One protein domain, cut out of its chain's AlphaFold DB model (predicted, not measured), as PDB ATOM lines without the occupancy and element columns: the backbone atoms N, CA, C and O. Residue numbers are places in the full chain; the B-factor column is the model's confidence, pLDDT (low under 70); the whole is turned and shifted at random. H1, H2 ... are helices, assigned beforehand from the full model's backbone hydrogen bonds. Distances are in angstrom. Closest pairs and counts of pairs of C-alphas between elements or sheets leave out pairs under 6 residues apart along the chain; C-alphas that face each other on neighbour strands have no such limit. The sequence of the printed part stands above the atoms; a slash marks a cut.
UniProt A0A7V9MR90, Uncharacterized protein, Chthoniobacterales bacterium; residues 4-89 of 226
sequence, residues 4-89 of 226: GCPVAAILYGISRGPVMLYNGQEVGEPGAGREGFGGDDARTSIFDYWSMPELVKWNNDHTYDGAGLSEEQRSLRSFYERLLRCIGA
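Overview. This is residues 4 to 89 of the 226 residues of an uncharacterized protein of Chthoniobacterales bacterium (UniProt A0A7V9MR90). Two helices, H3 and H1, lie side by side and point the same way at one end of the domain, while the short helix H2 sits toward the other end, near H3. From the end of H1 a long stretch without a named element, residues 15 to 52, passes through the middle around residues 24 to 26 and then loops out to the far end before H2. The printed part has 86 residues, with three named helices in the order H1, H2, H3 and no named strand; the class is all helix, though under half of the residues, 35 of 86, are in named elements. It is only just compact, close to loose, with a radius of gyration of the C-alphas of 14.2 A and spans of 39 by 29 by 19 A.

Along the chain. Find C-alpha 71 at (-36.354, 5.603, 86.582); from there H3, residues 71 to 87, runs 24.3 A to C-alpha 87 at (-42.015, 22.749, 70.359). H1, residues 4 to 14, begins at C-alpha 4, at (-41.224, 21.218, 86.472), and is 15.4 A long. Look at residues 53 to 59 for H2, 9.7 A long.

Arrangement. Start at H3, which touches H1; their closest C-alphas, those of Gly 13 and Ile 87, are 6.0 A apart. Their lines stand at a shallow tilt of 2 degrees, and they run the same way. H2 and H3 are near each other, with 5 pairs of C-alphas within 10 A. H1 and H2 are apart. In H1, H2 and H3 every O i to N i+4 pair is within hydrogen-bond range.

Size, cuts and confidence. The two C-alphas farthest apart, those of Phe 37 and Ala 89, are 41.2 A apart. The printed part has no cut. Both links are long, 38 residues from H1 to H2 and 11 from H2 to H3. The mean pLDDT of the printed part is 86.3; look for values under 70 at residues 33 to 49.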
ATOM      1  N   GLY A   4     -42.024  20.694  87.581       91.50
ATOM      2  CA  GLY A   4     -41.224  21.218  86.472       91.50
ATOM      3  C   GLY A   4     -41.805  20.874  85.104       91.50
ATOM      4  O   GLY A   4     -41.914  21.753  84.257       91.50
ATOM      5  N   CYS A   5     -42.240  19.626  84.906       93.81
ATOM      6  CA  CYS A   5     -42.778  19.158  83.627       93.81
ATOM      7  C   CYS A   5     -44.007  19.949  83.142       93.81
ATOM      8  O   CYS A   5     -43.952  20.494  82.036       93.81
ATOM      9  N   PRO A   6     -45.104  20.070  83.921       95.50
ATOM     10  CA  PRO A   6     -46.279  20.805  83.459       95.50
ATOM     11  C   PRO A   6     -45.993  22.301  83.272       95.50
ATOM     12  O   PRO A   6     -46.491  22.901  82.322       95.50
ATOM     13  N   VAL A   7     -45.145  22.907  84.112       95.25
ATOM     14  CA  VAL A   7     -44.763  24.321  83.965       95.25
ATOM     15  C   VAL A   7     -43.920  24.538  82.707       95.25
ATOM     16  O   VAL A   7     -44.210  25.453  81.937       95.25
ATOM     17  N   ALA A   8     -42.930  23.681  82.446       95.88
ATOM     18  CA  ALA A   8     -42.133  23.729  81.223       95.88
ATOM     19  C   ALA A   8     -43.014  23.553  79.980       95.88
ATOM     20  O   ALA A   8     -42.886  24.323  79.033       95.88
ATOM     21  N   ALA A   9     -43.971  22.621  80.000       96.38
ATOM     22  CA  ALA A   9     -44.909  22.435  78.893       96.38
ATOM     23  C   ALA A   9     -45.757  23.685  78.608       96.38
ATOM     24  O   ALA A   9     -46.066  23.962  77.453       96.38
ATOM     25  N   ILE A  10     -46.125  24.477  79.617       97.31
ATOM     26  CA  ILE A  10     -46.821  25.748  79.377       97.31
ATOM     27  C   ILE A  10     -45.844  26.793  78.836       97.31
ATOM     28  O   ILE A  10     -46.063  27.348  77.760       97.31
ATOM     29  N   LEU A  11     -44.754  27.056  79.561       96.19
ATOM     30  CA  LEU A  11     -43.838  28.157  79.255       96.19
ATOM     31  C   LEU A  11     -43.129  27.979  77.910       96.19
ATOM     32  O   LEU A  11     -42.937  28.951  77.182       96.19
ATOM     33  N   TYR A  12     -42.758  26.747  77.567       96.38
ATOM     34  CA  TYR A  12     -42.043  26.456  76.327       96.38
ATOM     35  C   TYR A  12     -42.994  26.450  75.125       96.38
ATOM     36  O   TYR A  12     -42.597  26.833  74.030       96.38
ATOM     37  N   GLY A  13     -44.261  26.065  75.323       96.81
ATOM     38  CA  GLY A  13     -45.259  25.994  74.253       96.81
ATOM     39  C   GLY A  13     -45.999  27.296  73.959       96.81
ATOM     40  O   GLY A  13     -46.538  27.460  72.861       96.81
ATOM     41  N   ILE A  14     -46.060  28.231  74.913       96.12
ATOM     42  CA  ILE A  14     -46.848  29.464  74.758       96.12
ATOM     43  C   ILE A  14     -46.168  30.486  73.838       96.12
ATOM     44  O   ILE A  14     -46.838  31.215  73.111       96.12
ATOM     45  N   SER A  15     -44.834  30.529  73.834       91.31
ATOM     46  CA  SER A  15     -44.051  31.504  73.070       91.31
ATOM     47  C   SER A  15     -43.578  30.938  71.727       91.31
ATOM     48  O   SER A  15     -43.578  29.732  71.504       91.31
ATOM     49  N   ARG A  16     -43.186  31.826  70.808       94.19
ATOM     50  CA  ARG A  16     -42.370  31.492  69.617       94.19
ATOM     51  C   ARG A  16     -40.880  31.758  69.844       94.19
ATOM     52  O   ARG A  16     -40.059  31.506  68.969       94.19
ATOM     53  N   GLY A  17     -40.550  32.376  70.977       91.75
ATOM     54  CA  GLY A  17     -39.190  32.750  71.321       91.75
ATOM     55  C   GLY A  17     -38.320  31.538  71.654       91.75
ATOM     56  O   GLY A  17     -38.842  30.453  71.919       91.75
ATOM     57  N   PRO A  18     -36.993  31.725  71.665       91.31
ATOM     58  CA  PRO A  18     -36.074  30.687  72.102       91.31
ATOM     59  C   PRO A  18     -36.366  30.285  73.550       91.31
ATOM     60  O   PRO A  18     -36.691  31.120  74.396       91.31
ATOM     61  N   VAL A  19     -36.209  28.995  73.826       93.06
ATOM     62  CA  VAL A  19     -36.327  28.420  75.163       93.06
ATOM     63  C   VAL A  19     -34.933  28.191  75.727       93.06
ATOM     64  O   VAL A  19     -34.066  27.638  75.055       93.06
ATOM     65  N   MET A  20     -34.735  28.589  76.980       91.06
ATOM     66  CA  MET A  20     -33.537  28.266  77.746       91.06
ATOM     67  C   MET A  20     -33.852  27.096  78.680       91.06
ATOM     68  O   MET A  20     -34.688  27.218  79.579       91.06
ATOM     69  N   LEU A  21     -33.189  25.966  78.443       90.31
ATOM     70  CA  LEU A  21     -33.155  24.839  79.368       90.31
ATOM     71  C   LEU A  21     -31.940  25.021  80.278       90.31
ATOM     72  O   LEU A  21     -30.822  25.165  79.782       90.31
ATOM     73  N   TYR A  22     -32.154  25.038  81.592       88.12
ATOM     74  CA  TYR A  22     -31.042  25.099  82.536       88.12
ATOM     75  C   TYR A  22     -30.316  23.755  82.564       88.12
ATOM     76  O   TYR A  22     -30.956  22.705  82.591       88.12
ATOM     77  N   ASN A  23     -28.984  23.782  82.567       86.88
ATOM     78  CA  ASN A  23     -28.188  22.563  82.627       86.88
ATOM     79  C   ASN A  23     -28.520  21.781  83.908       86.88
ATOM     80  O   ASN A  23     -28.522  22.352  84.996       86.88
ATOM     81  N   GLY A  24     -28.840  20.493  83.770       89.44
ATOM     82  CA  GLY A  24     -29.229  19.641  84.894       89.44
ATOM     83  C   GLY A  24     -30.737  19.552  85.128       89.44
ATOM     84  O   GLY A  24     -31.198  18.619  85.785       89.44
ATOM     85  N   GLN A  25     -31.534  20.457  84.555       91.25
ATOM     86  CA  GLN A  25     -32.993  20.451  84.697       91.25
ATOM     87  C   GLN A  25     -33.613  19.158  84.143       91.25
ATOM     88  O   GLN A  25     -34.573  18.629  84.704       91.25
ATOM     89  N   GLU A  26     -33.048  18.630  83.060       92.31
ATOM     90  CA  GLU A  26     -33.489  17.429  82.358       92.31
ATOM     91  C   GLU A  26     -33.129  16.118  83.067       92.31
ATOM     92  O   GLU A  26     -33.759  15.097  82.808       92.31
ATOM     93  N   VAL A  27     -32.161  16.154  83.986       93.75
ATOM     94  CA  VAL A  27     -31.786  15.020  84.853       93.75
ATOM     95  C   VAL A  27     -32.276  15.199  86.292       93.75
ATOM     96  O   VAL A  27     -32.092  14.315  87.124       93.75
ATOM     97  N   GLY A  28     -32.950  16.314  86.585       91.69
ATOM     98  CA  GLY A  28     -33.514  16.593  87.902       91.69
ATOM     99  C   GLY A  28     -32.467  16.994  88.936       91.69
ATOM    100  O   GLY A  28     -32.664  16.711  90.116       91.69
ATOM    101  N   GLU A  29     -31.384  17.641  88.501       91.19
ATOM    102  CA  GLU A  29     -30.339  18.149  89.385       91.19
ATOM    103  C   GLU A  29     -30.954  19.077  90.454       91.19
ATOM    104  O   GLU A  29     -31.618  20.058  90.098       91.19
ATOM    105  N   PRO A  30     -30.791  18.781  91.757       84.75
ATOM    106  CA  PRO A  30     -31.425  19.555  92.823       84.75
ATOM    107  C   PRO A  30     -30.848  20.962  93.006       84.75
ATOM    108  O   PRO A  30     -31.525  21.793  93.606       84.75
ATOM    109  N   GLY A  31     -29.615  21.217  92.549       77.62
ATOM    110  CA  GLY A  31     -28.898  22.467  92.838       77.62
ATOM    111  C   GLY A  31     -28.624  22.660  94.334       77.62
ATOM    112  O   GLY A  31     -28.591  23.781  94.816       77.62
ATOM    113  N   ALA A  32     -28.529  21.566  95.096       75.19
ATOM    114  CA  ALA A  32     -28.334  21.613  96.541       75.19
ATOM    115  C   ALA A  32     -26.849  21.518  96.905       75.19
ATOM    116  O   ALA A  32     -26.106  20.735  96.309       75.19
ATOM    117  N   GLY A  33     -26.449  22.227  97.961       69.38
ATOM    118  CA  GLY A  33     -25.092  22.190  98.496       69.38
ATOM    119  C   GLY A  33     -24.348  23.507  98.297       69.38
ATOM    120  O   GLY A  33     -24.728  24.357  97.506       69.38
ATOM    121  N   ARG A  34     -23.271  23.689  99.070       67.75
ATOM    122  CA  ARG A  34     -22.475  24.919  99.031       67.75
ATOM    123  C   ARG A  34     -21.482  24.892  97.879       67.75
ATOM    124  O   ARG A  34     -20.381  24.367  98.041       67.75
ATOM    125  N   GLU A  35     -21.841  25.508  96.772       66.00
ATOM    126  CA  GLU A  35     -20.960  25.682  95.621       66.00
ATOM    127  C   GLU A  35     -20.080  26.924  95.753       66.00
ATOM    128  O   GLU A  35     -20.556  28.056  95.875       66.00
ATOM    129  N   GLY A  36     -18.765  26.686  95.774       63.31
ATOM    130  CA  GLY A  36     -17.720  27.708  95.861       63.31
ATOM    131  C   GLY A  36     -18.055  28.911  96.745       63.31
ATOM    132  O   GLY A  36     -18.322  28.757  97.940       63.31
ATOM    133  N   PHE A  37     -18.011  30.118  96.172       61.16
ATOM    134  CA  PHE A  37     -18.288  31.365  96.903       61.16
ATOM    135  C   PHE A  37     -19.784  31.721  96.998       61.16
ATOM    136  O   PHE A  37     -20.131  32.627  97.757       61.16
ATOM    137  N   GLY A  38     -20.655  31.027  96.253       61.22
ATOM    138  CA  GLY A  38     -22.101  31.291  96.177       61.22
ATOM    139  C   GLY A  38     -22.897  30.788  97.385       61.22
ATOM    140  O   GLY A  38     -23.941  31.344  97.715       61.22
ATOM    141  N   GLY A  39     -22.367  29.806  98.117       66.38
ATOM    142  CA  GLY A  39     -23.092  29.196  99.232       66.38
ATOM    143  C   GLY A  39     -24.163  28.219  98.744       66.38
ATOM    144  O   GLY A  39     -23.997  27.619  97.696       66.38
ATOM    145  N   ASP A  40     -25.200  27.990  99.550       69.00
ATOM    146  CA  ASP A  40     -26.291  27.048  99.249       69.00
ATOM    147  C   ASP A  40     -27.537  27.860  98.866       69.00
ATOM    148  O   ASP A  40     -28.320  28.254  99.734       69.00
ATOM    149  N   ASP A  41     -27.643  28.231  97.587       68.19
ATOM    150  CA  ASP A  41     -28.653  29.163  97.060       68.19
ATOM    151  C   ASP A  41     -29.575  28.548  95.986       68.19
ATOM    152  O   ASP A  41     -30.308  29.269  95.301       68.19
ATOM    153  N   ALA A  42     -29.590  27.214  95.885       58.50
ATOM    154  CA  ALA A  42     -30.364  26.445  94.909       58.50
ATOM    155  C   ALA A  42     -29.970  26.687  93.432       58.50
ATOM    156  O   ALA A  42     -30.801  26.507  92.534       58.50
ATOM    157  N   ARG A  43     -28.738  27.134  93.162       61.88
ATOM    158  CA  ARG A  43     -28.185  27.296  91.806       61.88
ATOM    159  C   ARG A  43     -27.033  26.320  91.581       61.88
ATOM    160  O   ARG A  43     -26.858  25.396  92.357       61.88
ATOM    161  N   THR A  44     -26.400  26.417  90.412       56.41
ATOM    162  CA  THR A  44     -25.085  25.818  90.158       56.41
ATOM    163  C   THR A  44     -24.118  26.942  89.796       56.41
ATOM    164  O   THR A  44     -24.473  27.842  89.023       56.41
ATOM    165  N   SER A  45     -22.903  26.932  90.351       57.75
ATOM    166  CA  SER A  45     -21.905  27.969  90.065       57.75
ATOM    167  C   SER A  45     -21.217  27.686  88.733       57.75
ATOM    168  O   SER A  45     -20.597  26.641  88.544       57.75
ATOM    169  N   ILE A  46     -21.265  28.655  87.814       58.84
ATOM    170  CA  ILE A  46     -20.518  28.599  86.545       58.84
ATOM    171  C   ILE A  46     -19.011  28.869  86.728       58.84
ATOM    172  O   ILE A  46     -18.262  28.795  85.755       58.84
ATOM    173  N   PHE A  47     -18.573  29.229  87.942       53.44
ATOM    174  CA  PHE A  47     -17.218  29.719  88.231       53.44
ATOM    175  C   PHE A  47     -16.419  28.857  89.216       53.44
ATOM    176  O   PHE A  47     -15.293  29.221  89.546       53.44
ATOM    177  N   ASP A  48     -16.941  27.703  89.635       51.12
ATOM    178  CA  ASP A  48     -16.273  26.830  90.600       51.12
ATOM    179  C   ASP A  48     -16.147  25.391  90.086       51.12
ATOM    180  O   ASP A  48     -16.944  24.926  89.274       51.12
ATOM    181  N   TYR A  49     -15.133  24.674  90.580       57.16
ATOM    182  CA  TYR A  49     -14.953  23.231  90.384       57.16
ATOM    183  C   TYR A  49     -16.060  22.459  91.125       57.16
ATOM    184  O   TYR A  49     -15.817  21.834  92.155       57.16
ATOM    185  N   TRP A  50     -17.293  22.555  90.631       71.31
ATOM    186  CA  TRP A  50     -18.461  21.859  91.151       71.31
ATOM    187  C   TRP A  50     -18.809  20.679  90.247       71.31
ATOM    188  O   TRP A  50     -18.641  20.729  89.029       71.31
ATOM    189  N   SER A  51     -19.296  19.599  90.846       77.62
ATOM    190  CA  SER A  51     -19.843  18.464  90.111       77.62
ATOM    191  C   SER A  51     -21.332  18.386  90.383       77.62
ATOM    192  O   SER A  51     -21.727  18.309  91.542       77.62
ATOM    193  N   MET A  52     -22.132  18.353  89.326       87.19
ATOM    194  CA  MET A  52     -23.571  18.107  89.381       87.19
ATOM    195  C   MET A  52     -23.812  16.593  89.451       87.19
ATOM    196  O   MET A  52     -23.617  15.922  88.432       87.19
ATOM    197  N   PRO A  53     -24.141  16.007  90.621       89.62
ATOM    198  CA  PRO A  53     -24.139  14.556  90.789       89.62
ATOM    199  C   PRO A  53     -25.107  13.834  89.852       89.62
ATOM    200  O   PRO A  53     -24.795  12.744  89.371       89.62
ATOM    201  N   GLU A  54     -26.254  14.438  89.540       93.12
ATOM    202  CA  GLU A  54     -27.235  13.840  88.636       93.12
ATOM    203  C   GLU A  54     -26.777  13.935  87.178       93.12
ATOM    204  O   GLU A  54     -26.964  13.000  86.394       93.12
ATOM    205  N   LEU A  55     -26.071  15.010  86.822       90.81
ATOM    206  CA  LEU A  55     -25.428  15.118  85.514       90.81
ATOM    207  C   LEU A  55     -24.240  14.152  85.366       90.81
ATOM    208  O   LEU A  55     -24.020  13.621  84.281       90.81
ATOM    209  N   VAL A  56     -23.501  13.869  86.443       92.44
ATOM    210  CA  VAL A  56     -22.423  12.862  86.448       92.44
ATOM    211  C   VAL A  56     -22.987  11.462  86.196       92.44
ATOM    212  O   VAL A  56     -22.429  10.720  85.386       92.44
ATOM    213  N   LYS A  57     -24.132  11.120  86.805       94.38
ATOM    214  CA  LYS A  57     -24.857   9.868  86.513       94.38
ATOM    215  C   LYS A  57     -25.306   9.780  85.058       94.38
ATOM    216  O   LYS A  57     -25.317   8.690  84.496       94.38
ATOM    217  N   TRP A  58     -25.677  10.907  84.447       94.88
ATOM    218  CA  TRP A  58     -25.974  10.967  83.017       94.88
ATOM    219  C   TRP A  58     -24.721  10.812  82.152       94.88
ATOM    220  O   TRP A  58     -24.767  10.084  81.168       94.88
ATOM    221  N   ASN A  59     -23.606  11.453  82.515       94.31
ATOM    222  CA  ASN A  59     -22.341  11.326  81.791       94.31
ATOM    223  C   ASN A  59     -21.892   9.865  81.701       94.31
ATOM    224  O   ASN A  59     -21.480   9.442  80.625       94.31
ATOM    225  N   ASN A  60     -21.998   9.121  82.811       94.00
ATOM    226  CA  ASN A  60     -21.755   7.678  82.889       94.00
ATOM    227  C   ASN A  60     -20.508   7.240  82.094       94.00
ATOM    228  O   ASN A  60     -20.622   6.563  81.075       94.00
ATOM    229  N   ASP A  61     -19.326   7.726  82.484       94.31
ATOM    230  CA  ASP A  61     -18.062   7.469  81.772       94.31
ATOM    231  C   ASP A  61     -18.112   7.769  80.257       94.31
ATOM    232  O   ASP A  61     -17.580   7.030  79.432       94.31
ATOM    233  N   HIS A  62     -18.752   8.887  79.896       94.00
ATOM    234  CA  HIS A  62     -18.968   9.365  78.523       94.00
ATOM    235  C   HIS A  62     -19.887   8.497  77.649       94.00
ATOM    236  O   HIS A  62     -19.919   8.675  76.431       94.00
ATOM    237  N   THR A  63     -20.655   7.578  78.238       95.81
ATOM    238  CA  THR A  63     -21.602   6.743  77.481       95.81
ATOM    239  C   THR A  63     -22.936   7.439  77.215       95.81
ATOM    240  O   THR A  63     -23.551   7.163  76.187       95.81
ATOM    241  N   TYR A  64     -23.368   8.365  78.083       93.12
ATOM    242  CA  TYR A  64     -24.613   9.137  77.922       93.12
ATOM    243  C   TYR A  64     -25.846   8.268  77.609       93.12
ATOM    244  O   TYR A  64     -26.683   8.619  76.778       93.12
ATOM    245  N   ASP A  65     -25.949   7.104  78.249       93.19
ATOM    246  CA  ASP A  65     -26.997   6.108  77.993       93.19
ATOM    247  C   ASP A  65     -28.137   6.139  79.029       93.19
ATOM    248  O   ASP A  65     -29.180   5.510  78.848       93.19
ATOM    249  N   GLY A  66     -27.964   6.891  80.120       93.56
ATOM    250  CA  GLY A  66     -28.924   6.973  81.219       93.56
ATOM    251  C   GLY A  66     -28.971   5.728  82.113       93.56
ATOM    252  O   GLY A  66     -29.884   5.621  82.940       93.56
ATOM    253  N   ALA A  67     -28.009   4.805  81.994       94.56
ATOM    254  CA  ALA A  67     -27.923   3.619  82.846       94.56
ATOM    255  C   ALA A  67     -27.661   3.984  84.318       94.56
ATOM    256  O   ALA A  67     -28.182   3.326  85.215       94.56
ATOM    257  N   GLY A  68     -26.927   5.075  84.565       93.75
ATOM    258  CA  GLY A  68     -26.670   5.606  85.910       93.75
ATOM    259  C   GLY A  68     -27.834   6.384  86.541       93.75
ATOM    260  O   GLY A  68     -27.773   6.705  87.726       93.75
ATOM    261  N   LEU A  69     -28.884   6.709  85.779       95.88
ATOM    262  CA  LEU A  69     -30.026   7.497  86.257       95.88
ATOM    263  C   LEU A  69     -31.058   6.629  87.003       95.88
ATOM    264  O   LEU A  69     -31.150   5.420  86.789       95.88
ATOM    265  N   SER A  70     -31.886   7.238  87.854       95.75
ATOM    266  CA  SER A  70     -33.100   6.590  88.365       95.75
ATOM    267  C   SER A  70     -34.171   6.476  87.268       95.75
ATOM    268  O   SER A  70     -34.062   7.069  86.189       95.75
ATOM    269  N   GLU A  71     -35.234   5.713  87.522       93.62
ATOM    270  CA  GLU A  71     -36.354   5.603  86.582       93.62
ATOM    271  C   GLU A  71     -37.113   6.927  86.424       93.62
ATOM    272  O   GLU A  71     -37.474   7.316  85.310       93.62
ATOM    273  N   GLU A  72     -37.271   7.674  87.515       92.44
ATOM    274  CA  GLU A  72     -37.866   9.008  87.518       92.44
ATOM    275  C   GLU A  72     -37.027   9.988  86.692       92.44
ATOM    276  O   GLU A  72     -37.575  10.768  85.915       92.44
ATOM    277  N   GLN A  73     -35.699   9.923  86.803       94.94
ATOM    278  CA  GLN A  73     -34.787  10.779  86.043       94.94
ATOM    279  C   GLN A  73     -34.768  10.432  84.554       94.94
ATOM    280  O   GLN A  73     -34.801  11.330  83.713       94.94
ATOM    281  N   ARG A  74     -34.782   9.140  84.203       94.12
ATOM    282  CA  ARG A  74     -34.956   8.710  82.806       94.12
ATOM    283  C   ARG A  74     -36.284   9.202  82.238       94.12
ATOM    284  O   ARG A  74     -36.318   9.722  81.123       94.12
ATOM    285  N   SER A  75     -37.361   9.086  83.014       92.25
ATOM    286  CA  SER A  75     -38.692   9.564  82.630       92.25
ATOM    287  C   SER A  75     -38.716  11.083  82.439       92.25
ATOM    288  O   SER A  75     -39.258  11.568  81.445       92.25
ATOM    289  N   LEU A  76     -38.066  11.833  83.333       94.06
ATOM    290  CA  LEU A  76     -37.909  13.286  83.246       94.06
ATOM    291  C   LEU A  76     -37.146  13.697  81.983       94.06
ATOM    292  O   LEU A  76     -37.609  14.550  81.224       94.06
ATOM    293  N   ARG A  77     -36.013  13.047  81.712       94.06
ATOM    294  CA  ARG A  77     -35.202  13.331  80.527       94.06
ATOM    295  C   ARG A  77     -35.959  13.005  79.241       94.06
ATOM    296  O   ARG A  77     -35.974  13.811  78.314       94.06
ATOM    297  N   SER A  78     -36.637  11.857  79.203       93.25
ATOM    298  CA  SER A  78     -37.502  11.454  78.086       93.25
ATOM    299  C   SER A  78     -38.650  12.444  77.862       93.25
ATOM    300  O   SER A  78     -39.010  12.743  76.722       93.25
ATOM    301  N   PHE A  79     -39.230  12.993  78.933       94.62
ATOM    302  CA  PHE A  79     -40.220  14.064  78.837       94.62
ATOM    303  C   PHE A  79     -39.642  15.326  78.181       94.62
ATOM    304  O   PHE A  79     -40.218  15.801  77.204       94.62
ATOM    305  N   TYR A  80     -38.502  15.843  78.655       95.38
ATOM    306  CA  TYR A  80     -37.894  17.042  78.066       95.38
ATOM    307  C   TYR A  80     -37.470  16.832  76.614       95.38
ATOM    308  O   TYR A  80     -37.679  17.716  75.791       95.38
ATOM    309  N   GLU A  81     -36.942  15.656  76.273       94.50
ATOM    310  CA  GLU A  81     -36.609  15.303  74.893       94.50
ATOM    311  C   GLU A  81     -37.835  15.399  73.974       94.50
ATOM    312  O   GLU A  81     -37.777  16.027  72.913       94.50
ATOM    313  N   ARG A  82     -38.969  14.830  74.396       95.12
ATOM    314  CA  ARG A  82     -40.226  14.892  73.634       95.12
ATOM    315  C   ARG A  82     -40.790  16.305  73.576       95.12
ATOM    316  O   ARG A  82     -41.187  16.737  72.496       95.12
ATOM    317  N   LEU A  83     -40.766  17.047  74.684       95.94
ATOM    318  CA  LEU A  83     -41.225  18.434  74.726       95.94
ATOM    319  C   LEU A  83     -40.415  19.321  73.774       95.94
ATOM    320  O   LEU A  83     -41.008  20.027  72.963       95.94
ATOM    321  N   LEU A  84     -39.081  19.253  73.826       95.75
ATOM    322  CA  LEU A  84     -38.193  20.048  72.970       95.75
ATOM    323  C   LEU A  84     -38.369  19.710  71.484       95.75
ATOM    324  O   LEU A  84     -38.378  20.613  70.648       95.75
ATOM    325  N   ARG A  85     -38.573  18.430  71.145       94.50
ATOM    326  CA  ARG A  85     -38.935  18.024  69.777       94.50
ATOM    327  C   ARG A  85     -40.293  18.588  69.359       94.50
ATOM    328  O   ARG A  85     -40.397  19.149  68.272       94.50
ATOM    329  N   CYS A  86     -41.310  18.487  70.217       95.06
ATOM    330  CA  CYS A  86     -42.661  18.979  69.927       95.06
ATOM    331  C   CYS A  86     -42.686  20.487  69.671       95.06
ATOM    332  O   CYS A  86     -43.249  20.930  68.673       95.06
ATOM    333  N   ILE A  87     -42.043  21.287  70.528       96.12
ATOM    334  CA  ILE A  87     -42.015  22.749  70.359       96.12
ATOM    335  C   ILE A  87     -41.143  23.201  69.175       96.12
ATOM    336  O   ILE A  87     -41.188  24.366  68.785       96.12
ATOM    337  N   GLY A  88     -40.363  22.295  68.576       95.56
ATOM    338  CA  GLY A  88     -39.663  22.530  67.315       95.56
ATOM    339  C   GLY A  88     -40.576  22.490  66.082       95.56
ATOM    340  O   GLY A  88     -40.158  22.920  65.005       95.56
ATOM    341  N   ALA A  89     -41.811  21.996  66.218       96.06
ATOM    342  CA  ALA A  89     -42.750  21.853  65.113       96.06
ATOM    343  C   ALA A  89     -43.265  23.218  64.588       96.06
ATOM    344  O   ALA A  89     -43.322  24.190  65.356       96.06
TER     345      ALA A  89